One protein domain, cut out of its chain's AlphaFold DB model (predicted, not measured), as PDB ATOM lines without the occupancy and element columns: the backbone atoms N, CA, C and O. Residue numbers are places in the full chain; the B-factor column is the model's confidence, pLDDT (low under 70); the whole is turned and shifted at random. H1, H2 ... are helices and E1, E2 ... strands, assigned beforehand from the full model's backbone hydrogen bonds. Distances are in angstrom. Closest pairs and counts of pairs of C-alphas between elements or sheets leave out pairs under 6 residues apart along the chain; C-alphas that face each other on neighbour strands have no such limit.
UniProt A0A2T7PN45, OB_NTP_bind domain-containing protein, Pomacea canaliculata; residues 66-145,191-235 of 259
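Overview. This is residues 66 to 145 and 191 to 235 of the 259 residues of the protein "OB_NTP_bind domain-containing protein" of Pomacea canaliculata (UniProt A0A2T7PN45). A small three-stranded sheet, E1 E2 E3, has the short helices H1 and H2 side by side over one face, while H5 grazes the sheet at its E3 edge and makes one end of the long axis. Towards the other end H3 runs away from the sheet, with H4 and H7 crossing it and residues 117 to 122 sticking out; H6 packs across H2. The printed part has 125 residues with seven named helices and three named strands, in the order H1 E1 E2 E3 H2 H3 H4 H5 H6 H7, and is mostly helix. The sheet, in the order E1 E2 E3, is antiparallel. The whole is only just compact, close to loose, with a radius of gyration of the C-alphas of 16.3 A, and elongated, spanning 52 by 31 by 24 A.

Along the chain. The strands are E1, residues 77 to 80, E2, residues 83 to 86, and E3, residues 90 to 92. H1 is residues 66 to 72, with C-alpha 66 at (47.081, 21.830, 14.984), and H2 is residues 96 to 103. H3, residues 105 to 118, is 20.2 A long; H4, residues 128 to 140, 18.6 A; H5, residues 191 to 203, 18.2 A. H6, residues 207 to 216, is 14.6 A long, and H7, residues 219 to 230, 16.5 A, ending at C-alpha 230 (26.917, 39.446, 6.621).

Arrangement. E1, E2 and E3 form a meander, each strand the antiparallel neighbour of the one before, in two hairpins. N 78 and O 85 are 2.9 A apart and N 86 and O 90 2.8 A, both within hydrogen-bond range. H1 and H2 are on the same face, at heights over the sheet of 10.0 A and 9.0 A. They touch, closest at the C-alphas of Leu 71 and Val 103, 6.2 A, at a steep tilt of 40 degrees, the same way. H5 only grazes the sheet, with residues 195 to 203. H2 touches H6, closest at the C-alphas of Val 98 and Leu 212, 7.1 A. H3 touches H4, closest at the C-alphas of Leu 112 and Glu 130, 7.4 A, and H7, closest at those of Ala 108 and Val 226, 6.8 A. Every O i to N i+4 pair is within hydrogen-bond range in H1, H2, H3, H4 and H5, but 5 of 6 in H6 and 7 of 8 in H7.

Size, cuts and confidence. The two C-alphas farthest apart, of Ser 121 and Glu 191, are 52.8 A apart. Residues 146 to 190 are not printed; C-alphas 145 and 191 are 29.1 A apart across the cut. Of the links that are printed whole, none is long. The mean pLDDT of the printed part is 70.3; residues 143 to 145 and 191 to 235 are under 70.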
ATOM      1  N   PRO A  66      47.860  22.251  16.150       86.06
ATOM      2  CA  PRO A  66      47.081  21.830  14.984       86.06
ATOM      3  C   PRO A  66      45.868  22.733  14.721       86.06
ATOM      4  O   PRO A  66      45.636  23.154  13.588       86.06
ATOM      5  N   LEU A  67      45.151  23.122  15.781       86.31
ATOM      6  CA  LEU A  67      43.994  24.018  15.698       86.31
ATOM      7  C   LEU A  67      44.366  25.419  15.200       86.31
ATOM      8  O   LEU A  67      43.637  26.002  14.404       86.31
ATOM      9  N   GLN A  68      45.525  25.955  15.597       86.94
ATOM     10  CA  GLN A  68      46.021  27.233  15.073       86.94
ATOM     11  C   GLN A  68      46.362  27.147  13.579       86.94
ATOM     12  O   GLN A  68      46.164  28.123  12.853       86.94
ATOM     13  N   LEU A  69      46.864  26.000  13.105       88.06
ATOM     14  CA  LEU A  69      47.096  25.775  11.676       88.06
ATOM     15  C   LEU A  69      45.779  25.681  10.899       88.06
ATOM     16  O   LEU A  69      45.647  26.304   9.842       88.06
ATOM     17  N   LEU A  70      44.797  24.964  11.449       88.00
ATOM     18  CA  LEU A  70      43.454  24.870  10.885       88.00
ATOM     19  C   LEU A  70      42.756  26.235  10.860       88.00
ATOM     20  O   LEU A  70      42.097  26.559   9.887       88.00
ATOM     21  N   LEU A  71      42.897  27.070  11.883       87.69
ATOM     22  CA  LEU A  71      42.192  28.349  11.943       87.69
ATOM     23  C   LEU A  71      42.841  29.433  11.067       87.69
ATOM     24  O   LEU A  71      42.138  30.185  10.398       87.69
ATOM     25  N   PHE A  72      44.175  29.521  11.059       86.50
ATOM     26  CA  PHE A  72      44.888  30.686  10.515       86.50
ATOM     27  C   PHE A  72      45.748  30.424   9.280       86.50
ATOM     28  O   PHE A  72      46.300  31.373   8.718       86.50
ATOM     29  N   ALA A  73      45.981  29.162   8.931       82.88
ATOM     30  CA  ALA A  73      47.064  28.805   8.025       82.88
ATOM     31  C   ALA A  73      46.552  28.132   6.752       82.88
ATOM     32  O   ALA A  73      46.962  28.502   5.656       82.88
ATOM     33  N   SER A  74      45.632  27.178   6.873       82.25
ATOM     34  CA  SER A  74      45.144  26.439   5.707       82.25
ATOM     35  C   SER A  74      44.333  27.315   4.753       82.25
ATOM     36  O   SER A  74      43.458  28.065   5.186       82.25
ATOM     37  N   ARG A  75      44.585  27.163   3.453       83.88
ATOM     38  CA  ARG A  75      43.793  27.767   2.375       83.88
ATOM     39  C   ARG A  75      42.702  26.820   1.903       83.88
ATOM     40  O   ARG A  75      41.604  27.266   1.608       83.88
ATOM     41  N   SER A  76      43.004  25.527   1.863       85.75
ATOM     42  CA  SER A  76      42.056  24.466   1.549       85.75
ATOM     43  C   SER A  76      42.056  23.435   2.669       85.75
ATOM     44  O   SER A  76      43.109  23.089   3.214       85.75
ATOM     45  N   VAL A  77      40.859  22.980   3.027       89.00
ATOM     46  CA  VAL A  77      40.626  21.908   3.990       89.00
ATOM     47  C   VAL A  77      39.799  20.859   3.270       89.00
ATOM     48  O   VAL A  77      38.756  21.184   2.715       89.00
ATOM     49  N   SER A  78      40.272  19.620   3.261       89.50
ATOM     50  CA  SER A  78      39.551  18.490   2.676       89.50
ATOM     51  C   SER A  78      39.445  17.360   3.688       89.50
ATOM     52  O   SER A  78      40.282  17.233   4.581       89.50
ATOM     53  N   TRP A  79      38.403  16.551   3.558       88.06
ATOM     54  CA  TRP A  79      38.226  15.341   4.347       88.06
ATOM     55  C   TRP A  79      38.606  14.137   3.493       88.06
ATOM     56  O   TRP A  79      38.010  13.912   2.442       88.06
ATOM     57  N   GLN A  80      39.619  13.386   3.916       85.88
ATOM     58  CA  GLN A  80      40.121  12.223   3.184       85.88
ATOM     59  C   GLN A  80      40.441  11.109   4.171       85.88
ATOM     60  O   GLN A  80      41.053  11.360   5.201       85.88
ATOM     61  N   GLU A  81      40.026   9.879   3.860       80.25
ATOM     62  CA  GLU A  81      40.426   8.673   4.603       80.25
ATOM     63  C   GLU A  81      40.299   8.803   6.135       80.25
ATOM     64  O   GLU A  81      41.188   8.398   6.879       80.25
ATOM     65  N   SER A  82      39.179   9.358   6.619       80.69
ATOM     66  CA  SER A  82      38.892   9.619   8.047       80.69
ATOM     67  C   SER A  82      39.758  10.689   8.732       80.69
ATOM     68  O   SER A  82      39.877  10.703   9.955       80.69
ATOM     69  N   MET A  83      40.371  11.584   7.957       82.75
ATOM     70  CA  MET A  83      41.271  12.624   8.454       82.75
ATOM     71  C   MET A  83      41.031  13.964   7.759       82.75
ATOM     72  O   MET A  83      40.588  14.038   6.609       82.75
ATOM     73  N   VAL A  84      41.377  15.042   8.457       86.62
ATOM     74  CA  VAL A  84      41.340  16.402   7.916       86.62
ATOM     75  C   VAL A  84      42.689  16.711   7.280       86.62
ATOM     76  O   VAL A  84      43.719  16.692   7.952       86.62
ATOM     77  N   VAL A  85      42.691  17.031   5.991       88.31
ATOM     78  CA  VAL A  85      43.894  17.345   5.218       88.31
ATOM     79  C   VAL A  85      43.913  18.832   4.874       88.31
ATOM     80  O   VAL A  85      43.036  19.327   4.161       88.31
ATOM     81  N   LEU A  86      44.932  19.548   5.353       88.25
ATOM     82  CA  LEU A  86      45.168  20.962   5.054       88.25
ATOM     83  C   LEU A  86      46.172  21.115   3.912       88.25
ATOM     84  O   LEU A  86      47.266  20.540   3.950       88.25
ATOM     85  N   ASP A  87      45.819  21.942   2.924       87.12
ATOM     86  CA  ASP A  87      46.651  22.290   1.764       87.12
ATOM     87  C   ASP A  87      47.294  21.070   1.063       87.12
ATOM     88  O   ASP A  87      48.366  21.179   0.469       87.12
ATOM     89  N   ASN A  88      46.628  19.912   1.122       84.25
ATOM     90  CA  ASN A  88      47.036  18.630   0.535       84.25
ATOM     91  C   ASN A  88      48.323  18.010   1.110       84.25
ATOM     92  O   ASN A  88      48.948  17.189   0.441       84.25
ATOM     93  N   TRP A  89      48.754  18.392   2.319       81.31
ATOM     94  CA  TRP A  89      49.965  17.801   2.915       81.31
ATOM     95  C   TRP A  89      49.994  17.740   4.446       81.31
ATOM     96  O   TRP A  89      50.754  16.944   4.999       81.31
ATOM     97  N   ILE A  90      49.217  18.570   5.153       87.62
ATOM     98  CA  ILE A  90      49.127  18.483   6.617       87.62
ATOM     99  C   ILE A  90      47.920  17.629   6.964       87.62
ATOM    100  O   ILE A  90      46.789  18.081   6.831       87.62
ATOM    101  N   ASN A  91      48.168  16.426   7.461       86.50
ATOM    102  CA  ASN A  91      47.109  15.523   7.892       86.50
ATOM    103  C   ASN A  91      46.900  15.683   9.395       86.50
ATOM    104  O   ASN A  91      47.870  15.653  10.158       86.50
ATOM    105  N   LEU A  92      45.651  15.887   9.799       85.00
ATOM    106  CA  LEU A  92      45.214  16.026  11.181       85.00
ATOM    107  C   LEU A  92      44.194  14.933  11.494       85.00
ATOM    108  O   LEU A  92      43.219  14.746  10.761       85.00
ATOM    109  N   GLN A  93      44.410  14.235  12.604       82.88
ATOM    110  CA  GLN A  93      43.442  13.287  13.136       82.88
ATOM    111  C   GLN A  93      42.470  14.050  14.040       82.88
ATOM    112  O   GLN A  93      42.673  14.149  15.243       82.88
ATOM    113  N   LEU A  94      41.464  14.653  13.416       78.50
ATOM    114  CA  LEU A  94      40.434  15.461  14.060       78.50
ATOM    115  C   LEU A  94      39.080  15.067  13.471       78.50
ATOM    116  O   LEU A  94      39.001  14.807  12.271       78.50
ATOM    117  N   ASP A  95      38.024  15.070  14.279       80.94
ATOM    118  CA  ASP A  95      36.669  14.846  13.784       80.94
ATOM    119  C   ASP A  95      36.260  15.898  12.748       80.94
ATOM    120  O   ASP A  95      36.461  17.103  12.930       80.94
ATOM    121  N   SER A  96      35.631  15.436  11.664       82.00
ATOM    122  CA  SER A  96      35.161  16.299  10.573       82.00
ATOM    123  C   SER A  96      34.211  17.395  11.063       82.00
ATOM    124  O   SER A  96      34.309  18.539  10.621       82.00
ATOM    125  N   GLU A  97      33.338  17.075  12.019       83.19
ATOM    126  CA  GLU A  97      32.390  18.022  12.604       83.19
ATOM    127  C   GLU A  97      33.108  19.137  13.378       83.19
ATOM    128  O   GLU A  97      32.825  20.324  13.193       83.19
ATOM    129  N   VAL A  98      34.084  18.771  14.210       80.38
ATOM    130  CA  VAL A  98      34.885  19.729  14.981       80.38
ATOM    131  C   VAL A  98      35.709  20.607  14.043       80.38
ATOM    132  O   VAL A  98      35.760  21.827  14.206       80.38
ATOM    133  N   ALA A  99      36.300  20.004  13.012       83.44
ATOM    134  CA  ALA A  99      37.047  20.728  12.000       83.44
ATOM    135  C   ALA A  99      36.168  21.748  11.268       83.44
ATOM    136  O   ALA A  99      36.560  22.909  11.145       83.44
ATOM    137  N   ALA A 100      34.964  21.351  10.845       84.75
ATOM    138  CA  ALA A 100      34.010  22.232  10.178       84.75
ATOM    139  C   ALA A 100      33.626  23.430  11.058       84.75
ATOM    140  O   ALA A 100      33.650  24.568  10.592       84.75
ATOM    141  N   LYS A 101      33.368  23.196  12.350       84.00
ATOM    142  CA  LYS A 101      33.072  24.254  13.328       84.00
ATOM    143  C   LYS A 101      34.228  25.247  13.494       84.00
ATOM    144  O   LYS A 101      33.997  26.452  13.510       84.00
ATOM    145  N   VAL A 102      35.477  24.778  13.546       84.38
ATOM    146  CA  VAL A 102      36.654  25.668  13.615       84.38
ATOM    147  C   VAL A 102      36.846  26.450  12.310       84.38
ATOM    148  O   VAL A 102      37.185  27.632  12.341       84.38
ATOM    149  N   VAL A 103      36.610  25.821  11.155       87.12
ATOM    150  CA  VAL A 103      36.695  26.479   9.839       87.12
ATOM    151  C   VAL A 103      35.609  27.546   9.677       87.12
ATOM    152  O   VAL A 103      35.891  28.615   9.136       87.12
ATOM    153  N   ALA A 104      34.409  27.311  10.212       87.06
ATOM    154  CA  ALA A 104      33.293  28.257  10.181       87.06
ATOM    155  C   ALA A 104      33.573  29.571  10.936       87.06
ATOM    156  O   ALA A 104      32.896  30.566  10.700       87.06
ATOM    157  N   LEU A 105      34.595  29.617  11.801       85.56
ATOM    158  CA  LEU A 105      35.021  30.850  12.474       85.56
ATOM    159  C   LEU A 105      35.816  31.799  11.564       85.56
ATOM    160  O   LEU A 105      35.970  32.975  11.897       85.56
ATOM    161  N   ARG A 106      36.355  31.320  10.434       88.56
ATOM    162  CA  ARG A 106      37.227  32.138   9.574       88.56
ATOM    163  C   ARG A 106      36.522  33.343   8.950       88.56
ATOM    164  O   ARG A 106      37.104  34.420   9.049       88.56
ATOM    165  N   PRO A 107      35.304  33.227   8.380       87.88
ATOM    166  CA  PRO A 107      34.593  34.389   7.850       87.88
ATOM    167  C   PRO A 107      34.392  35.469   8.916       87.88
ATOM    168  O   PRO A 107      34.736  36.624   8.692       87.88
ATOM    169  N   ALA A 108      33.977  35.080  10.126       86.31
ATOM    170  CA  ALA A 108      33.788  36.012  11.236       86.31
ATOM    171  C   ALA A 108      35.103  36.696  11.671       86.31
ATOM    172  O   ALA A 108      35.125  37.874  12.034       86.31
ATOM    173  N   LEU A 109      36.233  35.985  11.611       88.25
ATOM    174  CA  LEU A 109      37.551  36.571  11.858       88.25
ATOM    175  C   LEU A 109      37.968  37.553  10.749       88.25
ATOM    176  O   LEU A 109      38.517  38.617  11.042       88.25
ATOM    177  N   GLU A 110      37.728  37.205   9.485       88.56
ATOM    178  CA  GLU A 110      38.006  38.068   8.334       88.56
ATOM    179  C   GLU A 110      37.163  39.345   8.386       88.56
ATOM    180  O   GLU A 110      37.703  40.442   8.226       88.56
ATOM    181  N   ALA A 111      35.878  39.219   8.716       87.56
ATOM    182  CA  ALA A 111      34.962  40.319   8.982       87.56
ATOM    183  C   ALA A 111      35.504  41.280  10.042       87.56
ATOM    184  O   ALA A 111      35.614  42.489   9.807       87.56
ATOM    185  N   LEU A 112      35.942  40.739  11.184       86.88
ATOM    186  CA  LEU A 112      36.532  41.519  12.268       86.88
ATOM    187  C   LEU A 112      37.802  42.254  11.808       86.88
ATOM    188  O   LEU A 112      37.999  43.430  12.123       86.88
ATOM    189  N   MET A 113      38.656  41.597  11.015       88.31
ATOM    190  CA  MET A 113      39.846  42.224  10.430       88.31
ATOM    191  C   MET A 113      39.485  43.345   9.442       88.31
ATOM    192  O   MET A 113      40.106  44.415   9.457       88.31
ATOM    193  N   ILE A 114      38.472  43.144   8.599       89.25
ATOM    194  CA  ILE A 114      37.974  44.161   7.667       89.25
ATOM    195  C   ILE A 114      37.403  45.351   8.444       89.25
ATOM    196  O   ILE A 114      37.723  46.500   8.134       89.25
ATOM    197  N   ARG A 115      36.620  45.112   9.499       86.69
ATOM    198  CA  ARG A 115      36.090  46.177  10.359       86.69
ATOM    199  C   ARG A 115      37.211  46.962  11.032       86.69
ATOM    200  O   ARG A 115      37.225  48.190  10.949       86.69
ATOM    201  N   ALA A 116      38.187  46.272  11.623       88.62
ATOM    202  CA  ALA A 116      39.331  46.895  12.286       88.62
ATOM    203  C   ALA A 116      40.184  47.744  11.327       88.62
ATOM    204  O   ALA A 116      40.719  48.780  11.725       88.62
ATOM    205  N   THR A 117      40.294  47.339  10.057       90.75
ATOM    206  CA  THR A 117      41.020  48.111   9.032       90.75
ATOM    207  C   THR A 117      40.212  49.291   8.484       90.75
ATOM    208  O   THR A 117      40.801  50.340   8.220       90.75
ATOM    209  N   LYS A 118      38.882  49.171   8.360       89.06
ATOM    210  CA  LYS A 118      37.985  50.274   7.960       89.06
ATOM    211  C   LYS A 118      37.836  51.333   9.063       89.06
ATOM    212  O   LYS A 118      37.816  52.526   8.764       89.06
ATOM    213  N   TYR A 119      37.770  50.911  10.327       89.06
ATOM    214  CA  TYR A 119      37.503  51.773  11.485       89.06
ATOM    215  C   TYR A 119      38.511  51.534  12.627       89.06
ATOM    216  O   TYR A 119      38.150  51.029  13.691       89.06
ATOM    217  N   PRO A 120      39.781  51.950  12.471       88.06
ATOM    218  CA  PRO A 120      40.836  51.653  13.445       88.06
ATOM    219  C   PRO A 120      40.623  52.316  14.816       88.06
ATOM    220  O   PRO A 120      41.121  51.831  15.828       88.06
ATOM    221  N   SER A 121      39.863  53.414  14.885       84.38
ATOM    222  CA  SER A 121      39.493  54.055  16.155       84.38
ATOM    223  C   SER A 121      38.495  53.237  16.983       84.38
ATOM    224  O   SER A 121      38.350  53.500  18.172       84.38
ATOM    225  N   GLY A 122      37.806  52.269  16.367       76.69
ATOM    226  CA  GLY A 122      36.793  51.423  16.998       76.69
ATOM    227  C   GLY A 122      37.325  50.123  17.604       76.69
ATOM    228  O   GLY A 122      36.562  49.419  18.243       76.69
ATOM    229  N   ILE A 123      38.622  49.811  17.470       77.19
ATOM    230  CA  ILE A 123      39.206  48.526  17.920       77.19
ATOM    231  C   ILE A 123      38.998  48.273  19.427       77.19
ATOM    232  O   ILE A 123      38.944  47.128  19.862       77.19
ATOM    233  N   GLY A 124      38.881  49.334  20.233       78.31
ATOM    234  CA  GLY A 124      38.622  49.226  21.673       78.31
ATOM    235  C   GLY A 124      37.152  49.018  22.056       78.31
ATOM    236  O   GLY A 124      36.879  48.774  23.226       78.31
ATOM    237  N   HIS A 125      36.221  49.140  21.108       81.62
ATOM    238  CA  HIS A 125      34.781  48.989  21.315       81.62
ATOM    239  C   HIS A 125      34.255  47.883  20.405       81.62
ATOM    240  O   HIS A 125      33.812  48.132  19.283       81.62
ATOM    241  N   LEU A 126      34.353  46.655  20.903       81.81
ATOM    242  CA  LEU A 126      33.826  45.473  20.241       81.81
ATOM    243  C   LEU A 126      32.334  45.335  20.540       81.81
ATOM    244  O   LEU A 126      31.877  45.669  21.635       81.81
ATOM    245  N   ASP A 127      31.579  44.861  19.558       82.31
ATOM    246  CA  ASP A 127      30.183  44.494  19.783       82.31
ATOM    247  C   ASP A 127      30.123  43.174  20.586       82.31
ATOM    248  O   ASP A 127      31.059  42.375  20.506       82.31
ATOM    249  N   PRO A 128      29.046  42.881  21.344       84.69
ATOM    250  CA  PRO A 128      28.987  41.688  22.204       84.69
ATOM    251  C   PRO A 128      29.277  40.364  21.473       84.69
ATOM    252  O   PRO A 128      29.841  39.429  22.040       84.69
ATOM    253  N   GLN A 129      28.917  40.290  20.191       80.75
ATOM    254  CA  GLN A 129      29.163  39.131  19.335       80.75
ATOM    255  C   GLN A 129      30.644  39.010  18.936       80.75
ATOM    256  O   GLN A 129      31.196  37.910  18.926       80.75
ATOM    257  N   GLU A 130      31.316  40.137  18.688       83.81
ATOM    258  CA  GLU A 130      32.758  40.180  18.432       83.81
ATOM    259  C   GLU A 130      33.559  39.848  19.694       83.81
ATOM    260  O   GLU A 130      34.575  39.160  19.614       83.81
ATOM    261  N   GLU A 131      33.096  40.290  20.867       86.75
ATOM    262  CA  GLU A 131      33.695  39.916  22.152       86.75
ATOM    263  C   GLU A 131      33.638  38.399  22.373       86.75
ATOM    264  O   GLU A 131      34.646  37.792  22.749       86.75
ATOM    265  N   SER A 132      32.492  37.777  22.079       86.69
ATOM    266  CA  SER A 132      32.333  36.320  22.138       86.69
ATOM    267  C   SER A 132      33.277  35.607  21.164       86.69
ATOM    268  O   SER A 132      34.027  34.714  21.566       86.69
ATOM    269  N   LEU A 133      33.343  36.062  19.908       85.81
ATOM    270  CA  LEU A 133      34.269  35.520  18.913       85.81
ATOM    271  C   LEU A 133      35.728  35.615  19.385       85.81
ATOM    272  O   LEU A 133      36.464  34.631  19.337       85.81
ATOM    273  N   VAL A 134      36.154  36.780  19.882       87.25
ATOM    274  CA  VAL A 134      37.510  36.981  20.414       87.25
ATOM    275  C   VAL A 134      37.778  36.059  21.604       87.25
ATOM    276  O   VAL A 134      38.878  35.515  21.703       87.25
ATOM    277  N   SER A 135      36.790  35.833  22.471       87.19
ATOM    278  CA  SER A 135      36.887  34.892  23.594       87.19
ATOM    279  C   SER A 135      37.144  33.456  23.119       87.19
ATOM    280  O   SER A 135      38.085  32.804  23.582       87.19
ATOM    281  N   VAL A 136      36.385  32.986  22.122       85.62
ATOM    282  CA  VAL A 136      36.571  31.656  21.515       85.62
ATOM    283  C   VAL A 136      37.949  31.547  20.856       85.62
ATOM    284  O   VAL A 136      38.679  30.584  21.091       85.62
ATOM    285  N   LEU A 137      38.360  32.558  20.085       86.31
ATOM    286  CA  LEU A 137      39.675  32.592  19.434       86.31
ATOM    287  C   LEU A 137      40.823  32.562  20.452       86.31
ATOM    288  O   LEU A 137      41.839  31.897  20.226       86.31
ATOM    289  N   GLN A 138      40.670  33.267  21.575       86.31
ATOM    290  CA  GLN A 138      41.625  33.235  22.677       86.31
ATOM    291  C   GLN A 138      41.696  31.844  23.299       86.31
ATOM    292  O   GLN A 138      42.808  31.358  23.491       86.31
ATOM    293  N   ALA A 139      40.555  31.197  23.558       83.38
ATOM    294  CA  ALA A 139      40.486  29.842  24.102       83.38
ATOM    295  C   ALA A 139      41.174  28.817  23.182       83.38
ATOM    296  O   ALA A 139      42.058  28.087  23.632       83.38
ATOM    297  N   LEU A 140      40.864  28.837  21.880       81.31
ATOM    298  CA  LEU A 140      41.480  27.962  20.869       81.31
ATOM    299  C   LEU A 140      42.988  28.205  20.694       81.31
ATOM    300  O   LEU A 140      43.724  27.319  20.258       81.31
ATOM    301  N   SER A 141      43.463  29.406  21.028       80.81
ATOM    302  CA  SER A 141      44.877  29.778  20.915       80.81
ATOM    303  C   SER A 141      45.693  29.493  22.178       80.81
ATOM    304  O   SER A 141      46.908  29.718  22.163       80.81
ATOM    305  N   GLN A 142      45.075  29.033  23.271       78.38
ATOM    306  CA  GLN A 142      45.803  28.768  24.511       78.38
ATOM    307  C   GLN A 142      46.754  27.569  24.362       78.38
ATOM    308  O   GLN A 142      46.435  26.609  23.664       78.38
ATOM    309  N   PRO A 143      47.895  27.555  25.079       60.88
ATOM    310  CA  PRO A 143      48.838  26.432  25.065       60.88
ATOM    311  C   PRO A 143      48.222  25.088  25.485       60.88
ATOM    312  O   PRO A 143      48.745  24.038  25.127       60.88
ATOM    313  N   ILE A 144      47.111  25.122  26.230       55.12
ATOM    314  CA  ILE A 144      46.353  23.940  26.663       55.12
ATOM    315  C   ILE A 144      45.749  23.205  25.459       55.12
ATOM    316  O   ILE A 144      45.798  21.980  25.417       55.12
ATOM    317  N   ALA A 145      45.304  23.944  24.438       53.44
ATOM    318  CA  ALA A 145      44.799  23.413  23.170       53.44
ATOM    319  C   ALA A 145      45.903  22.811  22.269       53.44
ATOM    320  O   ALA A 145      45.659  22.494  21.111       53.44
ATOM    321  N   GLU A 191      57.780   5.329   2.932       51.88
ATOM    322  CA  GLU A 191      58.259   6.284   3.951       51.88
ATOM    323  C   GLU A 191      57.307   7.488   4.105       51.88
ATOM    324  O   GLU A 191      57.194   8.037   5.198       51.88
ATOM    325  N   GLU A 192      56.600   7.863   3.034       54.88
ATOM    326  CA  GLU A 192      55.569   8.908   3.010       54.88
ATOM    327  C   GLU A 192      54.267   8.400   3.653       54.88
ATOM    328  O   GLU A 192      53.723   9.060   4.532       54.88
ATOM    329  N   GLU A 193      53.832   7.171   3.344       54.47
ATOM    330  CA  GLU A 193      52.683   6.529   4.012       54.47
ATOM    331  C   GLU A 193      52.928   6.303   5.515       54.47
ATOM    332  O   GLU A 193      52.061   6.578   6.348       54.47
ATOM    333  N   ALA A 194      54.128   5.850   5.896       53.56
ATOM    334  CA  ALA A 194      54.504   5.702   7.302       53.56
ATOM    335  C   ALA A 194      54.593   7.056   8.029       53.56
ATOM    336  O   ALA A 194      54.323   7.127   9.229       53.56
ATOM    337  N   MET A 195      54.952   8.125   7.312       54.94
ATOM    338  CA  MET A 195      54.961   9.503   7.805       54.94
ATOM    339  C   MET A 195      53.543  10.014   8.043       54.94
ATOM    340  O   MET A 195      53.289  10.529   9.129       54.94
ATOM    341  N   VAL A 196      52.626   9.837   7.082       56.84
ATOM    342  CA  VAL A 196      51.200  10.142   7.271       56.84
ATOM    343  C   VAL A 196      50.700   9.407   8.511       56.84
ATOM    344  O   VAL A 196      50.221  10.034   9.447       56.84
ATOM    345  N   ALA A 197      50.966   8.105   8.613       51.94
ATOM    346  CA  ALA A 197      50.565   7.304   9.765       51.94
ATOM    347  C   ALA A 197      51.193   7.745  11.110       51.94
ATOM    348  O   ALA A 197      50.593   7.488  12.159       51.94
ATOM    349  N   LYS A 198      52.384   8.367  11.113       56.81
ATOM    350  CA  LYS A 198      53.051   8.883  12.329       56.81
ATOM    351  C   LYS A 198      52.498  10.252  12.733       56.81
ATOM    352  O   LYS A 198      52.172  10.444  13.899       56.81
ATOM    353  N   GLN A 199      52.295  11.136  11.756       58.25
ATOM    354  CA  GLN A 199      51.645  12.433  11.939       58.25
ATOM    355  C   GLN A 199      50.214  12.291  12.473       58.25
ATOM    356  O   GLN A 199      49.797  13.077  13.318       58.25
ATOM    357  N   CYS A 200      49.496  11.243  12.061       50.28
ATOM    358  CA  CYS A 200      48.175  10.924  12.596       50.28
ATOM    359  C   CYS A 200      48.244  10.416  14.041       50.28
ATOM    360  O   CYS A 200      47.550  10.939  14.905       50.28
ATOM    361  N   ARG A 201      49.138   9.460  14.338       48.03
ATOM    362  CA  ARG A 201      49.237   8.850  15.676       48.03
ATOM    363  C   ARG A 201      49.605   9.830  16.793       48.03
ATOM    364  O   ARG A 201      49.156   9.631  17.913       48.03
ATOM    365  N   GLU A 202      50.427  10.837  16.507       48.31
ATOM    366  CA  GLU A 202      50.915  11.802  17.508       48.31
ATOM    367  C   GLU A 202      50.019  13.051  17.628       48.31
ATOM    368  O   GLU A 202      50.090  13.750  18.635       48.31
ATOM    369  N   ALA A 203      49.140  13.314  16.650       43.25
ATOM    370  CA  ALA A 203      48.113  14.358  16.741       43.25
ATOM    371  C   ALA A 203      46.864  13.912  17.528       43.25
ATOM    372  O   ALA A 203      46.058  14.745  17.924       43.25
ATOM    373  N   SER A 204      46.706  12.609  17.778       39.94
ATOM    374  CA  SER A 204      45.603  12.044  18.557       39.94
ATOM    375  C   SER A 204      45.967  11.993  20.042       39.94
ATOM    376  O   SER A 204      46.369  10.955  20.566       39.94
ATOM    377  N   SER A 205      45.841  13.122  20.743       41.94
ATOM    378  CA  SER A 205      45.665  13.071  22.198       41.94
ATOM    379  C   SER A 205      44.182  13.237  22.514       41.94
ATOM    380  O   SER A 205      43.551  14.220  22.132       41.94
ATOM    381  N   VAL A 206      43.640  12.243  23.216       38.88
ATOM    382  CA  VAL A 206      42.226  12.033  23.575       38.88
ATOM    383  C   VAL A 206      41.610  13.215  24.357       38.88
ATOM    384  O   VAL A 206      40.400  13.291  24.531       38.88
ATOM    385  N   ALA A 207      42.422  14.182  24.793       39.94
ATOM    386  CA  ALA A 207      41.984  15.371  25.519       39.94
ATOM    387  C   ALA A 207      41.454  16.513  24.623       39.94
ATOM    388  O   ALA A 207      40.808  17.427  25.139       39.94
ATOM    389  N   GLU A 208      41.717  16.495  23.308       46.84
ATOM    390  CA  GLU A 208      41.214  17.540  22.401       46.84
ATOM    391  C   GLU A 208      39.691  17.430  22.190       46.84
ATOM    392  O   GLU A 208      39.012  18.454  22.146       46.84
ATOM    393  N   GLU A 209      39.130  16.214  22.164       45.34
ATOM    394  CA  GLU A 209      37.699  15.977  21.905       45.34
ATOM    395  C   GLU A 209      36.774  16.526  23.007       45.34
ATOM    396  O   GLU A 209      35.797  17.201  22.691       45.34
ATOM    397  N   GLU A 210      37.076  16.322  24.298       38.19
ATOM    398  CA  GLU A 210      36.188  16.774  25.391       38.19
ATOM    399  C   GLU A 210      36.153  18.305  25.557       38.19
ATOM    400  O   GLU A 210      35.098  18.877  25.842       38.19
ATOM    401  N   ILE A 211      37.282  18.995  25.350       43.19
ATOM    402  CA  ILE A 211      37.347  20.466  25.438       43.19
ATOM    403  C   ILE A 211      36.683  21.106  24.211       43.19
ATOM    404  O   ILE A 211      36.003  22.129  24.337       43.19
ATOM    405  N   LEU A 212      36.849  20.498  23.032       46.53
ATOM    406  CA  LEU A 212      36.216  20.961  21.799       46.53
ATOM    407  C   LEU A 212      34.700  20.736  21.834       46.53
ATOM    408  O   LEU A 212      33.972  21.654  21.480       46.53
ATOM    409  N   LEU A 213      34.202  19.608  22.349       44.66
ATOM    410  CA  LEU A 213      32.759  19.361  22.496       44.66
ATOM    411  C   LEU A 213      32.067  20.406  23.391       44.66
ATOM    412  O   LEU A 213      30.987  20.876  23.046       44.66
ATOM    413  N   GLY A 214      32.704  20.834  24.488       40.28
ATOM    414  CA  GLY A 214      32.121  21.816  25.414       40.28
ATOM    415  C   GLY A 214      32.154  23.273  24.931       40.28
ATOM    416  O   GLY A 214      31.249  24.041  25.246       40.28
ATOM    417  N   LEU A 215      33.174  23.678  24.166       44.69
ATOM    418  CA  LEU A 215      33.276  25.047  23.633       44.69
ATOM    419  C   LEU A 215      32.498  25.235  22.329       44.69
ATOM    420  O   LEU A 215      32.136  26.356  21.989       44.69
ATOM    421  N   VAL A 216      32.253  24.154  21.592       44.75
ATOM    422  CA  VAL A 216      31.678  24.201  20.249       44.75
ATOM    423  C   VAL A 216      30.150  24.047  20.245       44.75
ATOM    424  O   VAL A 216      29.542  24.353  19.228       44.75
ATOM    425  N   GLU A 217      29.491  23.664  21.344       45.50
ATOM    426  CA  GLU A 217      28.014  23.713  21.432       45.50
ATOM    427  C   GLU A 217      27.449  25.149  21.460       45.50
ATOM    428  O   GLU A 217      26.347  25.373  20.966       45.50
ATOM    429  N   GLU A 218      28.205  26.145  21.943       44.88
ATOM    430  CA  GLU A 218      27.768  27.557  21.940       44.88
ATOM    431  C   GLU A 218      28.114  28.310  20.640       44.88
ATOM    432  O   GLU A 218      27.475  29.302  20.285       44.88
ATOM    433  N   VAL A 219      29.102  27.816  19.887       46.56
ATOM    434  CA  VAL A 219      29.582  28.409  18.628       46.56
ATOM    435  C   VAL A 219      28.562  28.392  17.468       46.56
ATOM    436  O   VAL A 219      28.507  29.407  16.769       46.56
ATOM    437  N   PRO A 220      27.737  27.344  17.220       48.72
ATOM    438  CA  PRO A 220      26.821  27.322  16.077       48.72
ATOM    439  C   PRO A 220      25.778  28.435  16.155       48.72
ATOM    440  O   PRO A 220      25.524  29.083  15.147       48.72
ATOM    441  N   SER A 221      25.257  28.747  17.348       42.22
ATOM    442  CA  SER A 221      24.260  29.814  17.508       42.22
ATOM    443  C   SER A 221      24.825  31.201  17.191       42.22
ATOM    444  O   SER A 221      24.114  32.031  16.634       42.22
ATOM    445  N   ALA A 222      26.084  31.472  17.549       44.56
ATOM    446  CA  ALA A 222      26.701  32.775  17.315       44.56
ATOM    447  C   ALA A 222      27.190  32.929  15.865       44.56
ATOM    448  O   ALA A 222      27.067  34.012  15.296       44.56
ATOM    449  N   ALA A 223      27.722  31.855  15.270       45.50
ATOM    450  CA  ALA A 223      28.210  31.840  13.893       45.50
ATOM    451  C   ALA A 223      27.066  31.877  12.868       45.50
ATOM    452  O   ALA A 223      27.185  32.590  11.876       45.50
ATOM    453  N   GLU A 224      25.947  31.185  13.117       47.31
ATOM    454  CA  GLU A 224      24.761  31.258  12.253       47.31
ATOM    455  C   GLU A 224      24.207  32.687  12.183       47.31
ATOM    456  O   GLU A 224      23.916  33.164  11.088       47.31
ATOM    457  N   GLU A 225      24.143  33.421  13.301       46.94
ATOM    458  CA  GLU A 225      23.701  34.822  13.277       46.94
ATOM    459  C   GLU A 225      24.707  35.766  12.593       46.94
ATOM    460  O   GLU A 225      24.272  36.644  11.851       46.94
ATOM    461  N   VAL A 226      26.030  35.595  12.765       46.12
ATOM    462  CA  VAL A 226      27.032  36.422  12.044       46.12
ATOM    463  C   VAL A 226      26.969  36.166  10.536       46.12
ATOM    464  O   VAL A 226      26.924  37.113   9.753       46.12
ATOM    465  N   ILE A 227      26.933  34.895  10.122       44.75
ATOM    466  CA  ILE A 227      26.901  34.500   8.707       44.75
ATOM    467  C   ILE A 227      25.613  35.010   8.042       44.75
ATOM    468  O   ILE A 227      25.662  35.529   6.927       44.75
ATOM    469  N   LEU A 228      24.471  34.930   8.734       44.16
ATOM    470  CA  LEU A 228      23.195  35.450   8.235       44.16
ATOM    471  C   LEU A 228      23.142  36.986   8.185       44.16
ATOM    472  O   LEU A 228      22.458  37.530   7.319       44.16
ATOM    473  N   LEU A 229      23.858  37.692   9.068       42.78
ATOM    474  CA  LEU A 229      23.928  39.157   9.060       42.78
ATOM    475  C   LEU A 229      24.874  39.695   7.974       42.78
ATOM    476  O   LEU A 229      24.547  40.696   7.340       42.78
ATOM    477  N   GLU A 230      25.995  39.027   7.690       43.25
ATOM    478  CA  GLU A 230      26.917  39.446   6.621       43.25
ATOM    479  C   GLU A 230      26.429  39.086   5.211       43.25
ATOM    480  O   GLU A 230      26.682  39.834   4.265       43.25
ATOM    481  N   LEU A 231      25.653  38.006   5.057       40.81
ATOM    482  CA  LEU A 231      24.962  37.685   3.798       40.81
ATOM    483  C   LEU A 231      23.857  38.693   3.438       40.81
ATOM    484  O   LEU A 231      23.390  38.705   2.298       40.81
ATOM    485  N   ALA A 232      23.431  39.542   4.379       38.22
ATOM    486  CA  ALA A 232      22.319  40.462   4.175       38.22
ATOM    487  C   ALA A 232      22.715  41.836   3.597       38.22
ATOM    488  O   ALA A 232      21.815  42.526   3.111       38.22
ATOM    489  N   GLU A 233      23.997  42.246   3.605       43.94
ATOM    490  CA  GLU A 233      24.346  43.648   3.291       43.94
ATOM    491  C   GLU A 233      25.074  43.960   1.964       43.94
ATOM    492  O   GLU A 233      24.828  45.052   1.464       43.94
ATOM    493  N   GLU A 234      25.824  43.083   1.274       39.53
ATOM    494  CA  GLU A 234      26.321  43.397  -0.099       39.53
ATOM    495  C   GLU A 234      26.564  42.153  -1.015       39.53
ATOM    496  O   GLU A 234      27.599  41.510  -0.929       39.53
ATOM    497  N   VAL A 235      25.585  41.841  -1.896       38.72
ATOM    498  CA  VAL A 235      25.601  41.522  -3.371       38.72
ATOM    499  C   VAL A 235      26.868  40.880  -4.030       38.72
ATOM    500  O   VAL A 235      27.959  41.335  -3.707       38.72
TER     501      VAL A 235